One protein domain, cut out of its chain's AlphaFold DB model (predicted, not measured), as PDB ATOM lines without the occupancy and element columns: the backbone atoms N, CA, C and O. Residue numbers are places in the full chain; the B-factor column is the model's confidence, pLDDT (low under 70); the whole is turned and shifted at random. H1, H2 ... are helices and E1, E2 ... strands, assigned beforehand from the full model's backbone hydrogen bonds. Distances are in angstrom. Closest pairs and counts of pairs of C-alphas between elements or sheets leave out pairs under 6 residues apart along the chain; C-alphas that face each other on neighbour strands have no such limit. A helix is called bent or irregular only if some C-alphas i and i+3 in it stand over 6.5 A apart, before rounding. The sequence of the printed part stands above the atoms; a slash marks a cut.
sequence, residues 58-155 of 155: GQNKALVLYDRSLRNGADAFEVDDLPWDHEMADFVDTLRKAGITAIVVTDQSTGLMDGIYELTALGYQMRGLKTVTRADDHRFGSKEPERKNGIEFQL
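What this domain is: This is residues 58 to 155 of the 155 residues of an uncharacterized protein of Ruminococcaceae bacterium CPB6 (UniProt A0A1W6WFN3). A long, bent hairpin of two strands, E2 and E3, makes one side of the domain; short E1 continues its sheet beside E3 near the middle, and H3 covers part of one face. H1 and H2 meet at a steep tilt on the far side of E1 from the hairpin, H2 also touching H3, while residues 78 to 79 of the long link from H1 to H2 pair with E1. The printed part has 98 residues with three named helices and three named strands, in the order H1 H2 E1 H3 E2 E3; the class is mixed, helices and strands. The sheet order is E1 E3 E2, all antiparallel. The whole is compact, with a radius of gyration of the C-alphas of 13.0 A, yet elongated, spanning 40 by 23 by 22 A.

Where its parts are: E2, residues 125 to 134, is 23.6 A long and bends by 75 degrees at residue 128. E3, residues 146 to 154, is 23.1 A long, bends by 63 degrees at residue 149 and ends at C-alpha 154 (-86.335, -1.738, 62.250). E1, residues 102 to 105, measures 10.0 A. H3, residues 112 to 121, measures 14.2 A. H2, residues 85 to 97, measures 19.6 A and is irregular: C-alphas 86 and 89 are 7.1 A apart. H1, residues 58 to 71, measures 19.9 A and begins at C-alpha 58 (-79.107, -13.697, 50.288).

How they stand to each other: The sheet is strongly twisted. E2 and E3 form a hairpin, with N 130 and O 150 at 2.9 A, within hydrogen-bond range. E1 and E3 are antiparallel neighbours, with N 105 and O 151 at 2.9 A. E1, H3 and E2 form a split strand-helix-strand unit, two strands of one sheet that are not neighbours, with a helix between them along the chain and E3 between them in the sheet; its crossover is right-handed. H3 is on the sheet at a height of 9.4 A, in two layers, a helix on one face of a sheet. It runs along the strands, at 23 degrees to E3 on the local plane, over E3 and, only just, with 3 C-alphas, over E2. H2 touches H3 at a steep tilt of 53 degrees; their closest C-alphas, of Asp 85 and Gly 115, are 7.1 A apart. H1 touches H2 with residues 58 to 62 alone, at a steep tilt of 60 degrees; the closest C-alphas, of Gly 58 and Phe 91, are 4.3 A apart. H1 only grazes the sheet, with residues 69 to 71. H1 and H3 are apart. Every O i to N i+4 pair is within hydrogen-bond range in H1 and H3, and 7 of 9 in H2.

The domain as a whole: The two C-alphas farthest apart, of Ala 121 and Gly 141, are 40.7 A apart. The printed part has no cut. The links from H1 to H2 and from E2 to E3 are long. The mean pLDDT of the printed part is 95.8, and no printed residue is under 70.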
ATOM      1  N   GLY A  58     -78.674 -14.712  49.317       98.25
ATOM      2  CA  GLY A  58     -79.107 -13.697  50.288       98.25
ATOM      3  C   GLY A  58     -77.953 -12.876  50.877       98.25
ATOM      4  O   GLY A  58     -78.039 -11.649  50.959       98.25
ATOM      5  N   GLN A  59     -76.831 -13.528  51.205       98.62
ATOM      6  CA  GLN A  59     -75.599 -12.850  51.639       98.62
ATOM      7  C   GLN A  59     -75.055 -11.910  50.555       98.62
ATOM      8  O   GLN A  59     -74.730 -10.754  50.832       98.62
ATOM      9  N   ASN A  60     -75.003 -12.384  49.306       97.94
ATOM     10  CA  ASN A  60     -74.583 -11.567  48.170       97.94
ATOM     11  C   ASN A  60     -75.533 -10.387  47.934       97.94
ATOM     12  O   ASN A  60     -75.064  -9.276  47.693       97.94
ATOM     13  N   LYS A  61     -76.854 -10.583  48.054       98.12
ATOM     14  CA  LYS A  61     -77.836  -9.495  47.934       98.12
ATOM     15  C   LYS A  61     -77.576  -8.398  48.970       98.12
ATOM     16  O   LYS A  61     -77.553  -7.223  48.608       98.12
ATOM     17  N   ALA A  62     -77.307  -8.767  50.226       98.44
ATOM     18  CA  ALA A  62     -76.967  -7.807  51.278       98.44
ATOM     19  C   ALA A  62     -75.708  -6.993  50.940       98.44
ATOM     20  O   ALA A  62     -75.728  -5.767  51.057       98.44
ATOM     21  N   LEU A  63     -74.647  -7.651  50.462       98.44
ATOM     22  CA  LEU A  63     -73.414  -6.979  50.045       98.44
ATOM     23  C   LEU A  63     -73.645  -6.026  48.860       98.44
ATOM     24  O   LEU A  63     -73.189  -4.886  48.890       98.44
ATOM     25  N   VAL A  64     -74.399  -6.451  47.840       97.81
ATOM     26  CA  VAL A  64     -74.714  -5.612  46.671       97.81
ATOM     27  C   VAL A  64     -75.505  -4.363  47.067       97.81
ATOM     28  O   VAL A  64     -75.225  -3.274  46.561       97.81
ATOM     29  N   LEU A  65     -76.487  -4.502  47.960       98.19
ATOM     30  CA  LEU A  65     -77.293  -3.377  48.441       98.19
ATOM     31  C   LEU A  65     -76.481  -2.421  49.322       98.19
ATOM     32  O   LEU A  65     -76.626  -1.203  49.191       98.19
ATOM     33  N   TYR A  66     -75.572  -2.950  50.146       98.25
ATOM     34  CA  TYR A  66     -74.601  -2.146  50.885       98.25
ATOM     35  C   TYR A  66     -73.712  -1.330  49.936       98.25
ATOM     36  O   TYR A  66     -73.670  -0.102  50.043       98.25
ATOM     37  N   ASP A  67     -73.064  -1.982  48.966       97.19
ATOM     38  CA  ASP A  67     -72.178  -1.324  47.999       97.19
ATOM     39  C   ASP A  67     -72.916  -0.254  47.191       97.19
ATOM     40  O   ASP A  67     -72.399   0.844  46.968       97.19
ATOM     41  N   ARG A  68     -74.156  -0.546  46.785       96.31
ATOM     42  CA  ARG A  68     -75.014   0.395  46.062       96.31
ATOM     43  C   ARG A  68     -75.392   1.596  46.923       96.31
ATOM     44  O   ARG A  68     -75.256   2.722  46.453       96.31
ATOM     45  N   SER A  69     -75.820   1.368  48.162       96.81
ATOM     46  CA  SER A  69     -76.163   2.436  49.108       96.81
ATOM     47  C   SER A  69     -74.963   3.354  49.367       96.81
ATOM     48  O   SER A  69     -75.106   4.574  49.390       96.81
ATOM     49  N   LEU A  70     -73.760   2.784  49.497       96.31
ATOM     50  CA  LEU A  70     -72.518   3.538  49.683       96.31
ATOM     51  C   LEU A  70     -72.152   4.351  48.444       96.31
ATOM     52  O   LEU A  70     -71.895   5.546  48.552       96.31
ATOM     53  N   ARG A  71     -72.173   3.716  47.267       95.31
ATOM     54  CA  ARG A  71     -71.868   4.361  45.982       95.31
ATOM     55  C   ARG A  71     -72.812   5.518  45.669       95.31
ATOM     56  O   ARG A  71     -72.390   6.491  45.062       95.31
ATOM     57  N   ASN A  72     -74.079   5.384  46.045       95.00
ATOM     58  CA  ASN A  72     -75.106   6.386  45.790       95.00
ATOM     59  C   ASN A  72     -75.126   7.505  46.851       95.00
ATOM     60  O   ASN A  72     -75.971   8.398  46.767       95.00
ATOM     61  N   GLY A  73     -74.266   7.447  47.874       96.00
ATOM     62  CA  GLY A  73     -74.291   8.404  48.978       96.00
ATOM     63  C   GLY A  73     -75.621   8.382  49.735       96.00
ATOM     64  O   GLY A  73     -76.121   9.436  50.128       96.00
ATOM     65  N   ALA A  74     -76.233   7.202  49.886       97.12
ATOM     66  CA  ALA A  74     -77.533   7.055  50.529       97.12
ATOM     67  C   ALA A  74     -77.462   7.426  52.019       97.12
ATOM     68  O   ALA A  74     -76.514   7.067  52.729       97.12
ATOM     69  N   ASP A  75     -78.473   8.129  52.523       97.19
ATOM     70  CA  ASP A  75     -78.602   8.504  53.939       97.19
ATOM     71  C   ASP A  75     -79.119   7.364  54.842       97.19
ATOM     72  O   ASP A  75     -79.084   7.481  56.068       97.19
ATOM     73  N   ALA A  76     -79.520   6.235  54.257       97.31
ATOM     74  CA  ALA A  76     -79.934   5.015  54.943       97.31
ATOM     75  C   ALA A  76     -79.401   3.764  54.224       97.31
ATOM     76  O   ALA A  76     -78.938   3.847  53.086       97.31
ATOM     77  N   PHE A  77     -79.486   2.599  54.877       98.06
ATOM     78  CA  PHE A  77     -79.317   1.323  54.184       98.06
ATOM     79  C   PHE A  77     -80.558   1.083  53.321       98.06
ATOM     80  O   PHE A  77     -81.634   0.755  53.832       98.06
ATOM     81  N   GLU A  78     -80.419   1.318  52.024       98.25
ATOM     82  CA  GLU A  78     -81.515   1.244  51.073       98.25
ATOM     83  C   GLU A  78     -81.627  -0.166  50.490       98.25
ATOM     84  O   GLU A  78     -80.650  -0.747  50.016       98.25
ATOM     85  N   VAL A  79     -82.844  -0.703  50.510       98.19
ATOM     86  CA  VAL A  79     -83.201  -1.982  49.895       98.19
ATOM     87  C   VAL A  79     -84.108  -1.672  48.711       98.19
ATOM     88  O   VAL A  79     -85.327  -1.566  48.849       98.19
ATOM     89  N   ASP A  80     -83.491  -1.439  47.552       96.75
ATOM     90  CA  ASP A  80     -84.189  -1.063  46.317       96.75
ATOM     91  C   ASP A  80     -84.677  -2.258  45.487       96.75
ATOM     92  O   ASP A  80     -85.379  -2.064  44.498       96.75
ATOM     93  N   ASP A  81     -84.324  -3.469  45.913       95.88
ATOM     94  CA  ASP A  81     -84.720  -4.752  45.339       95.88
ATOM     95  C   ASP A  81     -84.670  -5.799  46.459       95.88
ATOM     96  O   ASP A  81     -83.581  -6.146  46.936       95.88
ATOM     97  N   LEU A  82     -85.834  -6.241  46.946       96.38
ATOM     98  CA  LEU A  82     -85.892  -7.246  48.006       96.38
ATOM     99  C   LEU A  82     -85.352  -8.598  47.501       96.38
ATOM    100  O   LEU A  82     -85.477  -8.922  46.317       96.38
ATOM    101  N   PRO A  83     -84.716  -9.399  48.374       96.00
ATOM    102  CA  PRO A  83     -84.338 -10.763  48.025       96.00
ATOM    103  C   PRO A  83     -85.581 -11.624  47.771       96.00
ATOM    104  O   PRO A  83     -86.677 -11.312  48.240       96.00
ATOM    105  N   TRP A  84     -85.390 -12.732  47.058       94.56
ATOM    106  CA  TRP A  84     -86.431 -13.752  46.951       94.56
ATOM    107  C   TRP A  84     -86.682 -14.413  48.315       94.56
ATOM    108  O   TRP A  84     -85.826 -14.402  49.200       94.56
ATOM    109  N   ASP A  85     -87.836 -15.054  48.453       94.75
ATOM    110  CA  ASP A  85     -88.284 -15.766  49.656       94.75
ATOM    111  C   ASP A  85     -87.214 -16.689  50.275       94.75
ATOM    112  O   ASP A  85     -86.873 -16.609  51.458       94.75
ATOM    113  N   HIS A  86     -86.603 -17.531  49.446       95.56
ATOM    114  CA  HIS A  86     -85.574 -18.491  49.839       95.56
ATOM    115  C   HIS A  86     -84.213 -17.850  50.162       95.56
ATOM    116  O   HIS A  86     -83.324 -18.527  50.676       95.56
ATOM    117  N   GLU A  87     -84.035 -16.559  49.875       97.38
ATOM    118  CA  GLU A  87     -82.824 -15.778  50.150       97.38
ATOM    119  C   GLU A  87     -82.981 -14.881  51.392       97.38
ATOM    120  O   GLU A  87     -81.984 -14.467  51.993       97.38
ATOM    121  N   MET A  88     -84.221 -14.578  51.792       97.44
ATOM    122  CA  MET A  88     -84.541 -13.568  52.803       97.44
ATOM    123  C   MET A  88     -83.926 -13.868  54.178       97.44
ATOM    124  O   MET A  88     -83.432 -12.964  54.853       97.44
ATOM    125  N   ALA A  89     -83.911 -15.136  54.600       97.75
ATOM    126  CA  ALA A  89     -83.364 -15.524  55.902       97.75
ATOM    127  C   ALA A  89     -81.860 -15.217  56.014       97.75
ATOM    128  O   ALA A  89     -81.427 -14.581  56.980       97.75
ATOM    129  N   ASP A  90     -81.080 -15.605  55.004       98.44
ATOM    130  CA  ASP A  90     -79.642 -15.328  54.947       98.44
ATOM    131  C   ASP A  90     -79.363 -13.832  54.799       98.44
ATOM    132  O   ASP A  90     -78.427 -13.309  55.407       98.44
ATOM    133  N   PHE A  91     -80.188 -13.125  54.023       98.44
ATOM    134  CA  PHE A  91     -80.112 -11.674  53.894       98.44
ATOM    135  C   PHE A  91     -80.258 -10.987  55.261       98.44
ATOM    136  O   PHE A  91     -79.368 -10.239  55.670       98.44
ATOM    137  N   VAL A  92     -81.322 -11.290  56.014       98.06
ATOM    138  CA  VAL A  92     -81.571 -10.697  57.340       98.06
ATOM    139  C   VAL A  92     -80.482 -11.073  58.350       98.06
ATOM    140  O   VAL A  92     -80.033 -10.216  59.114       98.06
ATOM    141  N   ASP A  93     -80.022 -12.325  58.362       98.38
ATOM    142  CA  ASP A  93     -78.918 -12.747  59.234       98.38
ATOM    143  C   ASP A  93     -77.615 -11.990  58.921       98.38
ATOM    144  O   ASP A  93     -76.893 -11.568  59.826       98.38
ATOM    145  N   THR A  94     -77.353 -11.725  57.640       98.62
ATOM    146  CA  THR A  94     -76.199 -10.929  57.201       98.62
ATOM    147  C   THR A  94     -76.291  -9.490  57.703       98.62
ATOM    148  O   THR A  94     -75.316  -8.976  58.253       98.62
ATOM    149  N   LEU A  95     -77.464  -8.855  57.591       98.19
ATOM    150  CA  LEU A  95     -77.691  -7.511  58.132       98.19
ATOM    151  C   LEU A  95     -77.458  -7.466  59.648       98.19
ATOM    152  O   LEU A  95     -76.781  -6.564  60.144       98.19
ATOM    153  N   ARG A  96     -77.947  -8.474  60.383       97.81
ATOM    154  CA  ARG A  96     -77.736  -8.594  61.835       97.81
ATOM    155  C   ARG A  96     -76.264  -8.713  62.200       97.81
ATOM    156  O   ARG A  96     -75.806  -7.996  63.085       97.81
ATOM    157  N   LYS A  97     -75.518  -9.583  61.515       98.25
ATOM    158  CA  LYS A  97     -74.071  -9.755  61.725       98.25
ATOM    159  C   LYS A  97     -73.287  -8.482  61.412       98.25
ATOM    160  O   LYS A  97     -72.316  -8.183  62.103       98.25
ATOM    161  N   ALA A  98     -73.749  -7.707  60.433       97.94
ATOM    162  CA  ALA A  98     -73.209  -6.393  60.115       97.94
ATOM    163  C   ALA A  98     -73.638  -5.288  61.101       97.94
ATOM    164  O   ALA A  98     -73.162  -4.159  60.994       97.94
ATOM    165  N   GLY A  99     -74.535  -5.566  62.053       97.38
ATOM    166  CA  GLY A  99     -75.064  -4.567  62.986       97.38
ATOM    167  C   GLY A  99     -76.043  -3.572  62.352       97.38
ATOM    168  O   GLY A  99     -76.288  -2.508  62.920       97.38
ATOM    169  N   ILE A 100     -76.609  -3.891  61.186       97.50
ATOM    170  CA  ILE A 100     -77.624  -3.070  60.520       97.50
ATOM    171  C   ILE A 100     -78.991  -3.374  61.136       97.50
ATOM    172  O   ILE A 100     -79.594  -4.414  60.880       97.50
ATOM    173  N   THR A 101     -79.490  -2.452  61.957       95.94
ATOM    174  CA  THR A 101     -80.774  -2.600  62.662       95.94
ATOM    175  C   THR A 101     -81.933  -1.883  61.981       95.94
ATOM    176  O   THR A 101     -83.080  -2.174  62.298       95.94
ATOM    177  N   ALA A 102     -81.662  -0.976  61.042       97.69
ATOM    178  CA  ALA A 102     -82.678  -0.235  60.304       97.69
ATOM    179  C   ALA A 102     -82.380  -0.250  58.802       97.69
ATOM    180  O   ALA A 102     -81.246  -0.009  58.387       97.69
ATOM    181  N   ILE A 103     -83.415  -0.505  58.005       98.25
ATOM    182  CA  ILE A 103     -83.373  -0.484  56.540       98.25
ATOM    183  C   ILE A 103     -84.542   0.335  56.000       98.25
ATOM    184  O   ILE A 103     -85.580   0.458  56.654       98.25
ATOM    185  N   VAL A 104     -84.393   0.870  54.791       98.56
ATOM    186  CA  VAL A 104     -85.493   1.511  54.065       98.56
ATOM    187  C   VAL A 104     -85.721   0.768  52.762       98.56
ATOM    188  O   VAL A 104     -84.862   0.770  51.885       98.56
ATOM    189  N   VAL A 105     -86.883   0.131  52.642       98.44
ATOM    190  CA  VAL A 105     -87.284  -0.589  51.435       98.44
ATOM    191  C   VAL A 105     -87.874   0.407  50.446       98.44
ATOM    192  O   VAL A 105     -88.904   1.020  50.725       98.44
ATOM    193  N   THR A 106     -87.221   0.569  49.300       98.31
ATOM    194  CA  THR A 106     -87.685   1.396  48.173       98.31
ATOM    195  C   THR A 106     -88.045   0.552  46.949       98.31
ATOM    196  O   THR A 106     -88.267   1.108  45.873       98.31
ATOM    197  N   ASP A 107     -88.056  -0.774  47.103       96.94
ATOM    198  CA  ASP A 107     -88.491  -1.724  46.084       96.94
ATOM    199  C   ASP A 107     -89.931  -1.415  45.621       96.94
ATOM    200  O   ASP A 107     -90.801  -1.033  46.406       96.94
ATOM    201  N   GLN A 108     -90.160  -1.546  44.316       95.62
ATOM    202  CA  GLN A 108     -91.442  -1.336  43.633       95.62
ATOM    203  C   GLN A 108     -91.850  -2.558  42.796       95.62
ATOM    204  O   GLN A 108     -92.720  -2.465  41.926       95.62
ATOM    205  N   SER A 109     -91.192  -3.694  43.018       94.62
ATOM    206  CA  SER A 109     -91.468  -4.956  42.357       94.62
ATOM    207  C   SER A 109     -92.838  -5.514  42.744       94.62
ATOM    208  O   SER A 109     -93.479  -5.112  43.718       94.62
ATOM    209  N   THR A 110     -93.288  -6.505  41.980       93.69
ATOM    210  CA  THR A 110     -94.521  -7.241  42.276       93.69
ATOM    211  C   THR A 110     -94.418  -8.102  43.538       93.69
ATOM    212  O   THR A 110     -95.453  -8.485  44.072       93.69
ATOM    213  N   GLY A 111     -93.201  -8.405  44.011       93.06
ATOM    214  CA  GLY A 111     -92.947  -9.208  45.214       93.06
ATOM    215  C   GLY A 111     -92.923  -8.401  46.514       93.06
ATOM    216  O   GLY A 111     -92.788  -8.982  47.588       93.06
ATOM    217  N   LEU A 112     -93.079  -7.072  46.442       95.94
ATOM    218  CA  LEU A 112     -92.957  -6.174  47.592       95.94
ATOM    219  C   LEU A 112     -93.834  -6.596  48.777       95.94
ATOM    220  O   LEU A 112     -93.373  -6.591  49.915       95.94
ATOM    221  N   MET A 113     -95.097  -6.950  48.525       96.62
ATOM    222  CA  MET A 113     -96.020  -7.305  49.605       96.62
ATOM    223  C   MET A 113     -95.556  -8.548  50.366       96.62
ATOM    224  O   MET A 113     -95.541  -8.517  51.594       96.62
ATOM    225  N   ASP A 114     -95.142  -9.598  49.659       96.75
ATOM    226  CA  ASP A 114     -94.673 -10.839  50.280       96.75
ATOM    227  C   ASP A 114     -93.383 -10.591  51.072       96.75
ATOM    228  O   ASP A 114     -93.301 -10.943  52.249       96.75
ATOM    229  N   GLY A 115     -92.433  -9.849  50.494       96.69
ATOM    230  CA  GLY A 115     -91.191  -9.502  51.182       96.69
ATOM    231  C   GLY A 115     -91.399  -8.654  52.447       96.69
ATOM    232  O   GLY A 115     -90.687  -8.838  53.434       96.69
ATOM    233  N   ILE A 116     -92.413  -7.778  52.493       96.81
ATOM    234  CA  ILE A 116     -92.791  -7.053  53.724       96.81
ATOM    235  C   ILE A 116     -93.252  -8.025  54.822       96.81
ATOM    236  O   ILE A 116     -92.855  -7.881  55.987       96.81
ATOM    237  N   TYR A 117     -94.084  -9.013  54.476       97.56
ATOM    238  CA  TYR A 117     -94.533 -10.024  55.435       97.56
ATOM    239  C   TYR A 117     -93.377 -10.903  55.913       97.56
ATOM    240  O   TYR A 117     -93.303 -11.199  57.104       97.56
ATOM    241  N   GLU A 118     -92.446 -11.265  55.033       97.12
ATOM    242  CA  GLU A 118     -91.266 -12.048  55.397       97.12
ATOM    243  C   GLU A 118     -90.311 -11.286  56.314       97.12
ATOM    244  O   GLU A 118     -89.897 -11.823  57.342       97.12
ATOM    245  N   LEU A 119     -90.011 -10.017  56.016       97.44
ATOM    246  CA  LEU A 119     -89.238  -9.153  56.915       97.44
ATOM    247  C   LEU A 119     -89.882  -9.095  58.304       97.44
ATOM    248  O   LEU A 119     -89.196  -9.241  59.319       97.44
ATOM    249  N   THR A 120     -91.208  -8.941  58.346       97.50
ATOM    250  CA  THR A 120     -91.977  -8.922  59.597       97.50
ATOM    251  C   THR A 120     -91.890 -10.258  60.337       97.50
ATOM    252  O   THR A 120     -91.652 -10.284  61.544       97.50
ATOM    253  N   ALA A 121     -92.023 -11.379  59.624       97.50
ATOM    254  CA  ALA A 121     -91.891 -12.723  60.186       97.50
ATOM    255  C   ALA A 121     -90.476 -12.994  60.721       97.50
ATOM    256  O   ALA A 121     -90.306 -13.698  61.717       97.50
ATOM    257  N   LEU A 122     -89.464 -12.390  60.098       97.31
ATOM    258  CA  LEU A 122     -88.074 -12.438  60.536       97.31
ATOM    259  C   LEU A 122     -87.758 -11.413  61.628       97.31
ATOM    260  O   LEU A 122     -86.613 -11.354  62.059       97.31
ATOM    261  N   GLY A 123     -88.736 -10.659  62.136       96.56
ATOM    262  CA  GLY A 123     -88.601  -9.826  63.334       96.56
ATOM    263  C   GLY A 123     -88.372  -8.339  63.079       96.56
ATOM    264  O   GLY A 123     -88.234  -7.594  64.045       96.56
ATOM    265  N   TYR A 124     -88.362  -7.880  61.827       97.50
ATOM    266  CA  TYR A 124     -88.418  -6.446  61.558       97.50
ATOM    267  C   TYR A 124     -89.805  -5.880  61.890       97.50
ATOM    268  O   TYR A 124     -90.842  -6.501  61.682       97.50
ATOM    269  N   GLN A 125     -89.829  -4.642  62.361       97.88
ATOM    270  CA  GLN A 125     -91.031  -3.856  62.586       97.88
ATOM    271  C   GLN A 125     -91.105  -2.738  61.552       97.88
ATOM    272  O   GLN A 125     -90.193  -1.915  61.454       97.88
ATOM    273  N   MET A 126     -92.211  -2.671  60.814       97.88
ATOM    274  CA  MET A 126     -92.511  -1.540  59.940       97.88
ATOM    275  C   MET A 126     -92.739  -0.281  60.790       97.88
ATOM    276  O   MET A 126     -93.653  -0.239  61.615       97.88
ATOM    277  N   ARG A 127     -91.909   0.750  60.607       98.00
ATOM    278  CA  ARG A 127     -91.998   2.026  61.341       98.00
ATOM    279  C   ARG A 127     -92.876   3.049  60.635       98.00
ATOM    280  O   ARG A 127     -93.586   3.802  61.296       98.00
ATOM    281  N   GLY A 128     -92.856   3.059  59.305       97.50
ATOM    282  CA  GLY A 128     -93.651   3.978  58.499       97.50
ATOM    283  C   GLY A 128     -92.942   4.398  57.220       97.50
ATOM    284  O   GLY A 128     -91.958   3.792  56.806       97.50
ATOM    285  N   LEU A 129     -93.468   5.440  56.580       98.25
ATOM    286  CA  LEU A 129     -92.909   5.978  55.344       98.25
ATOM    287  C   LEU A 129     -91.620   6.757  55.624       98.25
ATOM    288  O   LEU A 129     -91.568   7.561  56.556       98.25
ATOM    289  N   LYS A 130     -90.609   6.561  54.778       98.06
ATOM    290  CA  LYS A 130     -89.341   7.295  54.818       98.06
ATOM    291  C   LYS A 130     -88.850   7.576  53.403       98.06
ATOM    292  O   LYS A 130     -88.979   6.736  52.518       98.06
ATOM    293  N   THR A 131     -88.283   8.758  53.190       98.25
ATOM    294  CA  THR A 131     -87.615   9.106  51.931       98.25
ATOM    295  C   THR A 131     -86.114   8.921  52.100       98.25
ATOM    296  O   THR A 131     -85.539   9.482  53.030       98.25
ATOM    297  N   VAL A 132     -85.496   8.151  51.207       97.88
ATOM    298  CA  VAL A 132     -84.039   8.022  51.090       97.88
ATOM    299  C   VAL A 132     -83.522   9.124  50.181       97.88
ATOM    300  O   VAL A 132     -84.068   9.338  49.093       97.88
ATOM    301  N   THR A 133     -82.458   9.798  50.605       97.00
ATOM    302  CA  THR A 133     -81.694  10.720  49.759       97.00
ATOM    303  C   THR A 133     -80.429  10.026  49.282       97.00
ATOM    304  O   THR A 133     -79.630   9.574  50.096       97.00
ATOM    305  N   ARG A 134     -80.225   9.976  47.964       95.69
ATOM    306  CA  ARG A 134     -79.009   9.479  47.314       95.69
ATOM    307  C   ARG A 134     -78.187  10.679  46.854       95.69
ATOM    308  O   ARG A 134     -78.468  11.248  45.798       95.69
ATOM    309  N   ALA A 135     -77.235  11.112  47.679       94.50
ATOM    310  CA  ALA A 135     -76.463  12.332  47.434       94.50
ATOM    311  C   ALA A 135     -75.659  12.286  46.126       94.50
ATOM    312  O   ALA A 135     -75.542  13.313  45.461       94.50
ATOM    313  N   ASP A 136     -75.186  11.096  45.750       92.62
ATOM    314  CA  ASP A 136     -74.266  10.890  44.629       92.62
ATOM    315  C   ASP A 136     -74.949  10.238  43.403       92.62
ATOM    316  O   ASP A 136     -74.315  10.049  42.363       92.62
ATOM    317  N   ASP A 137     -76.248   9.894  43.485       89.94
ATOM    318  CA  ASP A 137     -77.015   9.364  42.341       89.94
ATOM    319  C   ASP A 137     -77.556  10.511  41.469       89.94
ATOM    320  O   ASP A 137     -78.676  11.004  41.626       89.94
ATOM    321  N   HIS A 138     -76.723  10.942  40.525       83.94
ATOM    322  CA  HIS A 138     -77.001  12.026  39.584       83.94
ATOM    323  C   HIS A 138     -77.473  11.500  38.223       83.94
ATOM    324  O   HIS A 138     -76.761  11.541  37.211       83.94
ATOM    325  N   ARG A 139     -78.705  10.986  38.172       77.06
ATOM    326  CA  ARG A 139     -79.280  10.458  36.922       77.06
ATOM    327  C   ARG A 139     -79.495  11.557  35.884       77.06
ATOM    328  O   ARG A 139     -79.887  12.678  36.202       77.06
ATOM    329  N   PHE A 140     -79.271  11.207  34.617       78.69
ATOM    330  CA  PHE A 140     -79.567  12.047  33.446       78.69
ATOM    331  C   PHE A 140     -78.906  13.439  33.457       78.69
ATOM    332  O   PHE A 140     -79.449  14.390  32.899       78.69
ATOM    333  N   GLY A 141     -77.731  13.569  34.082       76.81
ATOM    334  CA  GLY A 141     -76.999  14.840  34.146       76.81
ATOM    335  C   GLY A 141     -77.588  15.860  35.127       76.81
ATOM    336  O   GLY A 141     -77.198  17.028  35.091       76.81
ATOM    337  N   SER A 142     -78.514  15.438  35.997       83.19
ATOM    338  CA  SER A 142     -78.979  16.246  37.127       83.19
ATOM    339  C   SER A 142     -77.828  16.535  38.092       83.19
ATOM    340  O   SER A 142     -76.989  15.676  38.328       83.19
ATOM    341  N   LYS A 143     -77.806  17.733  38.682       82.31
ATOM    342  CA  LYS A 143     -76.917  18.064  39.811       82.31
ATOM    343  C   LYS A 143     -77.588  17.862  41.169       82.31
ATOM    344  O   LYS A 143     -76.922  17.934  42.195       82.31
ATOM    345  N   GLU A 144     -78.897  17.640  41.171       89.25
ATOM    346  CA  GLU A 144     -79.667  17.436  42.391       89.25
ATOM    347  C   GLU A 144     -79.565  15.976  42.852       89.25
ATOM    348  O   GLU A 144     -79.565  15.079  41.996       89.25
ATOM    349  N   PRO A 145     -79.519  15.726  44.173       91.44
ATOM    350  CA  PRO A 145     -79.644  14.388  44.741       91.44
ATOM    351  C   PRO A 145     -80.946  13.697  44.323       91.44
ATOM    352  O   PRO A 145     -82.013  14.321  44.296       91.44
ATOM    353  N   GLU A 146     -80.891  12.389  44.073       94.25
ATOM    354  CA  GLU A 146     -82.105  11.597  43.872       94.25
ATOM    355  C   GLU A 146     -82.807  11.342  45.217       94.25
ATOM    356  O   GLU A 146     -82.172  11.138  46.253       94.25
ATOM    357  N   ARG A 147     -84.145  11.342  45.204       95.31
ATOM    358  CA  ARG A 147     -84.975  10.999  46.364       95.31
ATOM    359  C   ARG A 147     -85.891   9.830  46.035       95.31
ATOM    360  O   ARG A 147     -86.589   9.860  45.019       95.31
ATOM    361  N   LYS A 148     -85.917   8.819  46.902       96.38
ATOM    362  CA  LYS A 148     -86.775   7.634  46.770       96.38
ATOM    363  C   LYS A 148     -87.698   7.504  47.966       96.38
ATOM    364  O   LYS A 148     -87.248   7.545  49.103       96.38
ATOM    365  N   ASN A 149     -88.990   7.343  47.708       98.00
ATOM    366  CA  ASN A 149     -89.953   7.031  48.757       98.00
ATOM    367  C   ASN A 149     -89.887   5.540  49.069       98.00
ATOM    368  O   ASN A 149     -89.851   4.721  48.152       98.00
ATOM    369  N   GLY A 150     -89.912   5.213  50.352       98.06
ATOM    370  CA  GLY A 150     -89.865   3.849  50.833       98.06
ATOM    371  C   GLY A 150     -90.530   3.689  52.190       98.06
ATOM    372  O   GLY A 150     -91.208   4.586  52.703       98.06
ATOM    373  N   ILE A 151     -90.324   2.512  52.762       98.44
ATOM    374  CA  ILE A 151     -90.848   2.106  54.060       98.44
ATOM    375  C   ILE A 151     -89.662   1.764  54.955       98.44
ATOM    376  O   ILE A 151     -88.821   0.944  54.593       98.44
ATOM    377  N   GLU A 152     -89.589   2.391  56.123       98.50
ATOM    378  CA  GLU A 152     -88.579   2.066  57.122       98.50
ATOM    379  C   GLU A 152     -88.989   0.830  57.924       98.50
ATOM    380  O   GLU A 152     -90.104   0.744  58.448       98.50
ATOM    381  N   PHE A 153     -88.044  -0.095  58.053       98.56
ATOM    382  CA  PHE A 153     -88.130  -1.270  58.903       98.56
ATOM    383  C   PHE A 153     -87.006  -1.239  59.934       98.56
ATOM    384  O   PHE A 153     -85.873  -0.879  59.612       98.56
ATOM    385  N   GLN A 154     -87.309  -1.657  61.163       97.69
ATOM    386  CA  GLN A 154     -86.335  -1.738  62.250       97.69
ATOM    387  C   GLN A 154     -86.434  -3.065  63.014       97.69
ATOM    388  O   GLN A 154     -87.542  -3.489  63.327       97.69
ATOM    389  N   LEU A 155     -85.295  -3.694  63.312       89.19
ATOM    390  CA  LEU A 155     -85.184  -4.871  64.188       89.19
ATOM    391  C   LEU A 155     -85.392  -4.520  65.667       89.19
ATOM    392  O   LEU A 155     -84.993  -3.404  66.077       89.19
TER     393      LEU A 155